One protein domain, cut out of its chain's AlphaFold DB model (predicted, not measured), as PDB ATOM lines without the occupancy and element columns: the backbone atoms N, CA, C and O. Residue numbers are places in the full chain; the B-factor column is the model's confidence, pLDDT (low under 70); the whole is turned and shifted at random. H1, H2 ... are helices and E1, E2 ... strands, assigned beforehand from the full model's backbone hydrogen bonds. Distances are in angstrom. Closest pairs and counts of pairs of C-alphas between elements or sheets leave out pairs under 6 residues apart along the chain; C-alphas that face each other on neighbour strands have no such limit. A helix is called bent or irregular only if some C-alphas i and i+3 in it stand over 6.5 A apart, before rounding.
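AT A GLANCE: This is residues 6 to 80 of the 292 residues of an uncharacterized protein of Bacteroidales bacterium (UniProt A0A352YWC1). A strongly twisted sheet of four strands, E3 to E6, curls round one helix, H2, while a small separate hairpin, E1 and E2, packs by the last residue of E4. The stretch before the hairpin, with the very short helix H1, lies out at the opposite end of the longest axis from the last residues of H2. The printed part has 75 residues with two named helices and six named strands, in the order H1 E1 E2 E3 E4 E5 E6 H2; the class is mixed, helices and strands. The larger sheet has the order E3 - E4 - E5 - E6, and both sheets are antiparallel. The whole is compact, with a radius of gyration of the C-alphas of 11.7 A and spans of 36 by 24 by 18 A.

HOW THE PARTS SIT: H1, residues 9 to 12, and H2, residues 68 to 80, are apart. E1, residues 22 to 24, and E2, residues 31 to 33, form an antiparallel hairpin at 166 degrees, with N 23 and O 32 2.9 A apart, within hydrogen-bond range. E3, residues 37 to 40, E4, residues 43 to 50, E5, residues 54 to 59, and E6, residues 62 to 67, form a meander, each strand the antiparallel neighbour of the one before. The closest C-alphas of E2 and E4 are those of Ser 33 and Ala 50, 5.7 A apart. Within hydrogen-bond range are N 38 and O 45 of E3 and E4, 2.9 A; N 48 and O 56 of E4 and E5, 2.8 A; and N 55 and O 66 of E5 and E6, 2.8 A. The pairing of E4 is staggered, with E3 over its residues 43 to 46 and with E5 over its residues 46 to 50, and E4 bends by 53 degrees at residue 47. H2 is on one face of this sheet, making two layers, a helix and a sheet. The closest C-alphas of H2 and E5 are those of Ala 68 and Gln 54, 4.5 A apart; those of H2 and E3 are Tyr 78 and Ala 40, 5.6 A apart. H1 is not on the sheet, but only just, with 4 pairs of C-alphas within 10 A. In H2, 7 of 9 O i to N i+4 pairs are within hydrogen-bond range; H1 is too short for such a pair.

IN THESE COORDINATES: H1 begins at C-alpha 9, (187.389, 251.315, 245.690). E4 measures 18.3 A from first to last C-alpha, E5 15.4 A and E6 16.7 A. H2 measures 19.5 A and ends at C-alpha 80, (210.521, 241.575, 222.156); it is irregular, but only just, with C-alphas 76 and 79 7.0 A apart.

THE WHOLE: The two C-alphas farthest apart are those of Glu 10 and Ala 80, 36.8 A. The printed part has no cut and no long link. The mean pLDDT of the printed part is 76.2, and residues 12 to 19, 25 to 29 and 75 to 80 are among those under 70.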
ATOM      1  N   ARG A   6     193.623 253.491 237.039       88.56
ATOM      2  CA  ARG A   6     193.459 252.916 238.372       88.56
ATOM      3  C   ARG A   6     191.978 252.900 238.734       88.56
ATOM      4  O   ARG A   6     191.311 253.931 238.683       88.56
ATOM      5  N   VAL A   7     191.480 251.739 239.136       85.44
ATOM      6  CA  VAL A   7     190.115 251.581 239.633       85.44
ATOM      7  C   VAL A   7     190.108 251.936 241.116       85.44
ATOM      8  O   VAL A   7     190.809 251.318 241.918       85.44
ATOM      9  N   THR A   8     189.341 252.956 241.493       83.44
ATOM     10  CA  THR A   8     189.165 253.327 242.902       83.44
ATOM     11  C   THR A   8     188.214 252.349 243.603       83.44
ATOM     12  O   THR A   8     187.375 251.737 242.938       83.44
ATOM     13  N   PRO A   9     188.285 252.202 244.939       74.12
ATOM     14  CA  PRO A   9     187.389 251.315 245.690       74.12
ATOM     15  C   PRO A   9     185.893 251.585 245.440       74.12
ATOM     16  O   PRO A   9     185.099 250.653 245.348       74.12
ATOM     17  N   GLU A  10     185.519 252.854 245.249       72.56
ATOM     18  CA  GLU A  10     184.146 253.279 244.935       72.56
ATOM     19  C   GLU A  10     183.653 252.774 243.570       72.56
ATOM     20  O   GLU A  10     182.469 252.478 243.400       72.56
ATOM     21  N   ILE A  11     184.560 252.673 242.595       70.00
ATOM     22  CA  ILE A  11     184.275 252.133 241.262       70.00
ATOM     23  C   ILE A  11     184.319 250.601 241.309       70.00
ATOM     24  O   ILE A  11     183.470 249.953 240.703       70.00
ATOM     25  N   ALA A  12     185.243 250.017 242.079       65.56
ATOM     26  CA  ALA A  12     185.375 248.569 242.246       65.56
ATOM     27  C   ALA A  12     184.084 247.920 242.767       65.56
ATOM     28  O   ALA A  12     183.669 246.898 242.236       65.56
ATOM     29  N   GLY A  13     183.399 248.555 243.728       65.62
ATOM     30  CA  GLY A  13     182.109 248.075 244.244       65.62
ATOM     31  C   GLY A  13     180.941 248.153 243.248       65.62
ATOM     32  O   GLY A  13     179.905 247.536 243.480       65.62
ATOM     33  N   LYS A  14     181.092 248.897 242.144       66.44
ATOM     34  CA  LYS A  14     180.080 249.050 241.080       66.44
ATOM     35  C   LYS A  14     180.409 248.252 239.818       66.44
ATOM     36  O   LYS A  14     179.575 248.154 238.920       66.44
ATOM     37  N   LEU A  15     181.620 247.707 239.724       68.25
ATOM     38  CA  LEU A  15     182.036 246.892 238.595       68.25
ATOM     39  C   LEU A  15     181.486 245.477 238.764       68.25
ATOM     40  O   LEU A  15     181.854 244.757 239.690       68.25
ATOM     41  N   SER A  16     180.642 245.054 237.824       63.75
ATOM     42  CA  SER A  16     180.267 243.649 237.679       63.75
ATOM     43  C   SER A  16     181.457 242.870 237.110       63.75
ATOM     44  O   SER A  16     181.524 242.598 235.910       63.75
ATOM     45  N   LEU A  17     182.424 242.546 237.970       68.12
ATOM     46  CA  LEU A  17     183.544 241.677 237.629       68.12
ATOM     47  C   LEU A  17     183.006 240.261 237.435       68.12
ATOM     48  O   LEU A  17     182.694 239.564 238.397       68.12
ATOM     49  N   ASN A  18     182.870 239.853 236.177       69.56
ATOM     50  CA  ASN A  18     182.461 238.500 235.844       69.56
ATOM     51  C   ASN A  18     183.720 237.637 235.608       69.56
ATOM     52  O   ASN A  18     184.437 237.885 234.627       69.56
ATOM     53  N   PRO A  19     184.009 236.653 236.480       66.12
ATOM     54  CA  PRO A  19     185.185 235.795 236.350       66.12
ATOM     55  C   PRO A  19     185.102 234.839 235.151       66.12
ATOM     56  O   PRO A  19     186.141 234.405 234.659       66.12
ATOM     57  N   ASP A  20     183.902 234.584 234.621       73.75
ATOM     58  CA  ASP A  20     183.675 233.677 233.487       73.75
ATOM     59  C   ASP A  20     183.922 234.347 232.126       73.75
ATOM     60  O   ASP A  20     183.819 233.719 231.069       73.75
ATOM     61  N   THR A  21     184.252 235.640 232.129       76.44
ATOM     62  CA  THR A  21     184.552 236.379 230.901       76.44
ATOM     63  C   THR A  21     185.961 236.080 230.404       76.44
ATOM     64  O   THR A  21     186.923 235.982 231.174       76.44
ATOM     65  N   PHE A  22     186.079 235.932 229.086       81.50
ATOM     66  CA  PHE A  22     187.357 235.766 228.415       81.50
ATOM     67  C   PHE A  22     187.437 236.627 227.155       81.50
ATOM     68  O   PHE A  22     186.428 236.944 226.523       81.50
ATOM     69  N   VAL A  23     188.666 236.953 226.757       84.12
ATOM     70  CA  VAL A  23     188.965 237.611 225.482       84.12
ATOM     71  C   VAL A  23     189.733 236.662 224.594       84.12
ATOM     72  O   VAL A  23     190.785 236.145 224.981       84.12
ATOM     73  N   GLN A  24     189.228 236.465 223.379       77.94
ATOM     74  CA  GLN A  24     189.945 235.731 222.350       77.94
ATOM     75  C   GLN A  24     191.092 236.606 221.839       77.94
ATOM     76  O   GLN A  24     190.875 237.609 221.163       77.94
ATOM     77  N   VAL A  25     192.329 236.232 222.155       67.81
ATOM     78  CA  VAL A  25     193.510 236.957 221.664       67.81
ATOM     79  C   VAL A  25     193.923 236.440 220.290       67.81
ATOM     80  O   VAL A  25     194.485 237.183 219.487       67.81
ATOM     81  N   GLY A  26     193.617 235.174 220.000       48.62
ATOM     82  CA  GLY A  26     193.960 234.522 218.742       48.62
ATOM     83  C   GLY A  26     195.435 234.118 218.662       48.62
ATOM     84  O   GLY A  26     196.304 234.633 219.376       48.62
ATOM     85  N   GLY A  27     195.714 233.153 217.784       48.62
ATOM     86  CA  GLY A  27     197.035 232.540 217.669       48.62
ATOM     87  C   GLY A  27     197.460 231.827 218.958       48.62
ATOM     88  O   GLY A  27     196.659 231.198 219.639       48.62
ATOM     89  N   ILE A  28     198.740 231.946 219.294       39.94
ATOM     90  CA  ILE A  28     199.406 231.263 220.418       39.94
ATOM     91  C   ILE A  28     199.117 231.858 221.805       39.94
ATOM     92  O   ILE A  28     199.444 231.247 222.815       39.94
ATOM     93  N   TRP A  29     198.469 233.024 221.867       47.69
ATOM     94  CA  TRP A  29     198.053 233.668 223.121       47.69
ATOM     95  C   TRP A  29     196.717 233.132 223.649       47.69
ATOM     96  O   TRP A  29     196.299 233.491 224.749       47.69
ATOM     97  N   GLY A  30     196.053 232.278 222.861       72.12
ATOM     98  CA  GLY A  30     194.812 231.611 223.224       72.12
ATOM     99  C   GLY A  30     193.728 232.604 223.637       72.12
ATOM    100  O   GLY A  30     193.315 233.465 222.851       72.12
ATOM    101  N   ARG A  31     193.278 232.456 224.883       82.50
ATOM    102  CA  ARG A  31     192.312 233.339 225.531       82.50
ATOM    103  C   ARG A  31     192.907 233.922 226.806       82.50
ATOM    104  O   ARG A  31     193.598 233.208 227.531       82.50
ATOM    105  N   ILE A  32     192.598 235.186 227.072       83.00
ATOM    106  CA  ILE A  32     192.812 235.816 228.376       83.00
ATOM    107  C   ILE A  32     191.558 235.577 229.207       83.00
ATOM    108  O   ILE A  32     190.460 235.873 228.745       83.00
ATOM    109  N   SER A  33     191.724 235.049 230.411       83.38
ATOM    110  CA  SER A  33     190.653 234.722 231.354       83.38
ATOM    111  C   SER A  33     191.057 235.082 232.783       83.38
ATOM    112  O   SER A  33     192.234 235.317 233.070       83.38
ATOM    113  N   SER A  34     190.066 235.149 233.671       82.50
ATOM    114  CA  SER A  34     190.284 235.422 235.090       82.50
ATOM    115  C   SER A  34     191.241 234.408 235.735       82.50
ATOM    116  O   SER A  34     191.266 233.231 235.378       82.50
ATOM    117  N   GLY A  35     192.060 234.878 236.674       74.38
ATOM    118  CA  GLY A  35     193.046 234.086 237.409       74.38
ATOM    119  C   GLY A  35     194.384 233.889 236.692       74.38
ATOM    120  O   GLY A  35     195.322 233.373 237.298       74.38
ATOM    121  N   GLN A  36     194.515 234.307 235.429       77.69
ATOM    122  CA  GLN A  36     195.761 234.170 234.674       77.69
ATOM    123  C   GLN A  36     196.734 235.322 234.939       77.69
ATOM    124  O   GLN A  36     196.343 236.481 235.062       77.69
ATOM    125  N   ASN A  37     198.027 234.995 234.964       77.69
ATOM    126  CA  ASN A  37     199.107 235.961 235.141       77.69
ATOM    127  C   ASN A  37     199.798 236.246 233.810       77.69
ATOM    128  O   ASN A  37     200.198 235.323 233.100       77.69
ATOM    129  N   TYR A  38     200.006 237.525 233.520       75.19
ATOM    130  CA  TYR A  38     200.726 237.986 232.340       75.19
ATOM    131  C   TYR A  38     201.883 238.894 232.737       75.19
ATOM    132  O   TYR A  38     201.784 239.676 233.682       75.19
ATOM    133  N   MET A  39     202.996 238.787 232.013       68.81
ATOM    134  CA  MET A  39     204.137 239.679 232.203       68.81
ATOM    135  C   MET A  39     204.038 240.879 231.262       68.81
ATOM    136  O   MET A  39     203.812 240.713 230.063       68.81
ATOM    137  N   ALA A  40     204.263 242.067 231.814       75.12
ATOM    138  CA  ALA A  40     204.371 243.329 231.099       75.12
ATOM    139  C   ALA A  40     205.613 244.105 231.578       75.12
ATOM    140  O   ALA A  40     206.319 243.683 232.499       75.12
ATOM    141  N   LEU A  41     205.938 245.229 230.924       66.94
ATOM    142  CA  LEU A  41     207.168 245.997 231.208       66.94
ATOM    143  C   LEU A  41     207.240 246.524 232.643       66.94
ATOM    144  O   LEU A  41     208.329 246.742 233.168       66.94
ATOM    145  N   ASP A  42     206.080 246.704 233.248       77.06
ATOM    146  CA  ASP A  42     205.823 247.272 234.560       77.06
ATOM    147  C   ASP A  42     205.524 246.208 235.635       77.06
ATOM    148  O   ASP A  42     205.255 246.552 236.788       77.06
ATOM    149  N   GLY A  43     205.617 244.919 235.291       74.12
ATOM    150  CA  GLY A  43     205.558 243.811 236.240       74.12
ATOM    151  C   GLY A  43     204.573 242.708 235.862       74.12
ATOM    152  O   GLY A  43     204.175 242.548 234.708       74.12
ATOM    153  N   ILE A  44     204.223 241.898 236.861       78.12
ATOM    154  CA  ILE A  44     203.228 240.833 236.723       78.12
ATOM    155  C   ILE A  44     201.841 241.447 236.901       78.12
ATOM    156  O   ILE A  44     201.591 242.160 237.874       78.12
ATOM    157  N   ARG A  45     200.949 241.136 235.964       85.25
ATOM    158  CA  ARG A  45     199.544 241.534 235.971       85.25
ATOM    159  C   ARG A  45     198.677 240.292 236.133       85.25
ATOM    160  O   ARG A  45     198.719 239.402 235.282       85.25
ATOM    161  N   GLN A  46     197.904 240.232 237.211       85.94
ATOM    162  CA  GLN A  46     196.964 239.142 237.470       85.94
ATOM    163  C   GLN A  46     195.578 239.541 236.977       85.94
ATOM    164  O   GLN A  46     194.967 240.455 237.522       85.94
ATOM    165  N   VAL A  47     195.075 238.871 235.947       86.31
ATOM    166  CA  VAL A  47     193.776 239.183 235.344       86.31
ATOM    167  C   VAL A  47     192.653 238.729 236.266       86.31
ATOM    168  O   VAL A  47     192.633 237.588 236.717       86.31
ATOM    169  N   ILE A  48     191.697 239.619 236.517       86.38
ATOM    170  CA  ILE A  48     190.520 239.362 237.355       86.38
ATOM    171  C   ILE A  48     189.251 239.260 236.514       86.38
ATOM    172  O   ILE A  48     188.362 238.471 236.825       86.38
ATOM    173  N   SER A  49     189.168 240.013 235.419       87.94
ATOM    174  CA  SER A  49     188.067 239.918 234.464       87.94
ATOM    175  C   SER A  49     188.541 240.374 233.090       87.94
ATOM    176  O   SER A  49     189.379 241.274 232.985       87.94
ATOM    177  N   ALA A  50     188.037 239.732 232.040       87.25
ATOM    178  CA  ALA A  50     188.505 239.954 230.684       87.25
ATOM    179  C   ALA A  50     187.335 239.936 229.706       87.25
ATOM    180  O   ALA A  50     186.778 238.882 229.422       87.25
ATOM    181  N   ASN A  51     186.997 241.089 229.131       85.50
ATOM    182  CA  ASN A  51     186.008 241.189 228.061       85.50
ATOM    183  C   ASN A  51     186.580 241.946 226.853       85.50
ATOM    184  O   ASN A  51     187.629 242.580 226.940       85.50
ATOM    185  N   ASN A  52     185.905 241.874 225.704       80.62
ATOM    186  CA  ASN A  52     186.433 242.404 224.439       80.62
ATOM    187  C   ASN A  52     186.701 243.921 224.447       80.62
ATOM    188  O   ASN A  52     187.381 244.418 223.552       80.62
ATOM    189  N   LEU A  53     186.180 244.653 225.435       84.00
ATOM    190  CA  LEU A  53     186.398 246.088 225.595       84.00
ATOM    191  C   LEU A  53     187.537 246.369 226.574       84.00
ATOM    192  O   LEU A  53     188.410 247.183 226.279       84.00
ATOM    193  N   GLN A  54     187.550 245.698 227.727       89.00
ATOM    194  CA  GLN A  54     188.443 245.999 228.841       89.00
ATOM    195  C   GLN A  54     188.925 244.744 229.576       89.00
ATOM    196  O   GLN A  54     188.204 243.759 229.746       89.00
ATOM    197  N   ILE A  55     190.160 244.831 230.061       88.19
ATOM    198  CA  ILE A  55     190.785 243.875 230.967       88.19
ATOM    199  C   ILE A  55     190.967 244.555 232.319       88.19
ATOM    200  O   ILE A  55     191.549 245.639 232.406       88.19
ATOM    201  N   PHE A  56     190.502 243.882 233.364       90.50
ATOM    202  CA  PHE A  56     190.738 244.255 234.750       90.50
ATOM    203  C   PHE A  56     191.816 243.356 235.330       90.50
ATOM    204  O   PHE A  56     191.729 242.129 235.219       90.50
ATOM    205  N   TYR A  57     192.825 243.948 235.958       90.06
ATOM    206  CA  TYR A  57     193.940 243.198 236.520       90.06
ATOM    207  C   TYR A  57     194.498 243.845 237.783       90.06
ATOM    208  O   TYR A  57     194.437 245.062 237.954       90.06
ATOM    209  N   PHE A  58     195.083 243.025 238.655       88.88
ATOM    210  CA  PHE A  58     195.914 243.502 239.750       88.88
ATOM    211  C   PHE A  58     197.360 243.659 239.313       88.88
ATOM    212  O   PHE A  58     197.928 242.790 238.649       88.88
ATOM    213  N   GLN A  59     197.959 244.754 239.756       88.44
ATOM    214  CA  GLN A  59     199.385 245.012 239.660       88.44
ATOM    215  C   GLN A  59     199.804 245.775 240.913       88.44
ATOM    216  O   GLN A  59     199.215 246.809 241.222       88.44
ATOM    217  N   GLN A  60     200.802 245.253 241.635       86.06
ATOM    218  CA  GLN A  60     201.289 245.844 242.892       86.06
ATOM    219  C   GLN A  60     200.139 246.170 243.867       86.06
ATOM    220  O   GLN A  60     200.023 247.292 244.347       86.06
ATOM    221  N   GLU A  61     199.245 245.199 244.090       83.50
ATOM    222  CA  GLU A  61     198.080 245.310 244.991       83.50
ATOM    223  C   GLU A  61     197.025 246.358 244.584       83.50
ATOM    224  O   GLU A  61     196.052 246.585 245.301       83.50
ATOM    225  N   GLN A  62     197.158 246.977 243.408       89.12
ATOM    226  CA  GLN A  62     196.193 247.941 242.887       89.12
ATOM    227  C   GLN A  62     195.412 247.351 241.717       89.12
ATOM    228  O   GLN A  62     195.974 246.652 240.874       89.12
ATOM    229  N   LEU A  63     194.108 247.634 241.678       88.38
ATOM    230  CA  LEU A  63     193.233 247.235 240.582       88.38
ATOM    231  C   LEU A  63     193.326 248.261 239.451       88.38
ATOM    232  O   LEU A  63     193.134 249.462 239.657       88.38
ATOM    233  N   TRP A  64     193.578 247.765 238.250       91.75
ATOM    234  CA  TRP A  64     193.696 248.557 237.037       91.75
ATOM    235  C   TRP A  64     192.703 248.074 235.992       91.75
ATOM    236  O   TRP A  64     192.378 246.888 235.919       91.75
ATOM    237  N   ALA A  65     192.243 249.011 235.171       91.25
ATOM    238  CA  ALA A  65     191.446 248.756 233.985       91.25
ATOM    239  C   ALA A  65     192.204 249.263 232.761       91.25
ATOM    240  O   ALA A  65     192.727 250.378 232.752       91.25
ATOM    241  N   GLN A  66     192.255 248.455 231.713       91.44
ATOM    242  CA  GLN A  66     192.859 248.841 230.445       91.44
ATOM    243  C   GLN A  66     192.015 248.310 229.296       91.44
ATOM    244  O   GLN A  66     191.391 247.259 229.419       91.44
ATOM    245  N   GLU A  67     192.000 249.010 228.164       89.19
ATOM    246  CA  GLU A  67     191.349 248.484 226.965       89.19
ATOM    247  C   GLU A  67     191.997 247.168 226.529       89.19
ATOM    248  O   GLU A  67     193.228 247.040 226.502       89.19
ATOM    249  N   ALA A  68     191.168 246.199 226.139       83.88
ATOM    250  CA  ALA A  68     191.628 244.854 225.817       83.88
ATOM    251  C   ALA A  68     192.651 244.836 224.680       83.88
ATOM    252  O   ALA A  68     193.663 244.144 224.774       83.88
ATOM    253  N   HIS A  69     192.453 245.656 223.646       79.25
ATOM    254  CA  HIS A  69     193.406 245.772 222.544       79.25
ATOM    255  C   HIS A  69     194.789 246.273 223.001       79.25
ATOM    256  O   HIS A  69     195.808 245.701 222.610       79.25
ATOM    257  N   SER A  70     194.838 247.295 223.863       81.19
ATOM    258  CA  SER A  70     196.097 247.836 224.397       81.19
ATOM    259  C   SER A  70     196.803 246.832 225.309       81.19
ATOM    260  O   SER A  70     198.001 246.605 225.154       81.19
ATOM    261  N   PHE A  71     196.057 246.169 226.196       83.75
ATOM    262  CA  PHE A  71     196.587 245.133 227.084       83.75
ATOM    263  C   PHE A  71     197.183 243.955 226.293       83.75
ATOM    264  O   PHE A  71     198.302 243.512 226.557       83.75
ATOM    265  N   ILE A  72     196.477 243.497 225.253       80.00
ATOM    266  CA  ILE A  72     196.962 242.468 224.322       80.00
ATOM    267  C   ILE A  72     198.234 242.932 223.603       80.00
ATOM    268  O   ILE A  72     199.181 242.156 223.471       80.00
ATOM    269  N   GLY A  73     198.275 244.180 223.132       68.56
ATOM    270  CA  GLY A  73     199.443 244.752 222.462       68.56
ATOM    271  C   GLY A  73     200.686 244.787 223.356       68.56
ATOM    272  O   GLY A  73     201.774 244.414 222.916       68.56
ATOM    273  N   GLU A  74     200.533 245.169 224.621       72.06
ATOM    274  CA  GLU A  74     201.631 245.208 225.596       72.06
ATOM    275  C   GLU A  74     202.161 243.812 225.923       72.06
ATOM    276  O   GLU A  74     203.369 243.581 225.889       72.06
ATOM    277  N   ILE A  75     201.267 242.850 226.146       69.00
ATOM    278  CA  ILE A  75     201.650 241.455 226.381       69.00
ATOM    279  C   ILE A  75     202.390 240.877 225.170       69.00
ATOM    280  O   ILE A  75     203.408 240.203 225.327       69.00
ATOM    281  N   ARG A  76     201.929 241.187 223.953       61.38
ATOM    282  CA  ARG A  76     202.566 240.739 222.705       61.38
ATOM    283  C   ARG A  76     203.952 241.335 222.484       61.38
ATOM    284  O   ARG A  76     204.814 240.674 221.908       61.38
ATOM    285  N   THR A  77     204.172 242.572 222.913       57.06
ATOM    286  CA  THR A  77     205.420 243.313 222.663       57.06
ATOM    287  C   THR A  77     206.441 243.168 223.788       57.06
ATOM    288  O   THR A  77     207.642 243.293 223.537       57.06
ATOM    289  N   TYR A  78     206.008 242.830 225.007       59.12
ATOM    290  CA  TYR A  78     206.879 242.656 226.170       59.12
ATOM    291  C   TYR A  78     208.073 241.706 225.933       59.12
ATOM    292  O   TYR A  78     209.201 242.115 226.231       59.12
ATOM    293  N   PRO A  79     207.909 240.496 225.353       51.34
ATOM    294  CA  PRO A  79     209.037 239.597 225.095       51.34
ATOM    295  C   PRO A  79     210.083 240.207 224.154       51.34
ATOM    296  O   PRO A  79     211.283 240.084 224.402       51.34
ATOM    297  N   ALA A  80     209.637 240.913 223.111       47.59
ATOM    298  CA  ALA A  80     210.521 241.575 222.156       47.59
ATOM    299  C   ALA A  80     211.304 242.720 222.814       47.59
ATOM    300  O   ALA A  80     212.514 242.826 222.630       47.59
TER     301      ALA A  80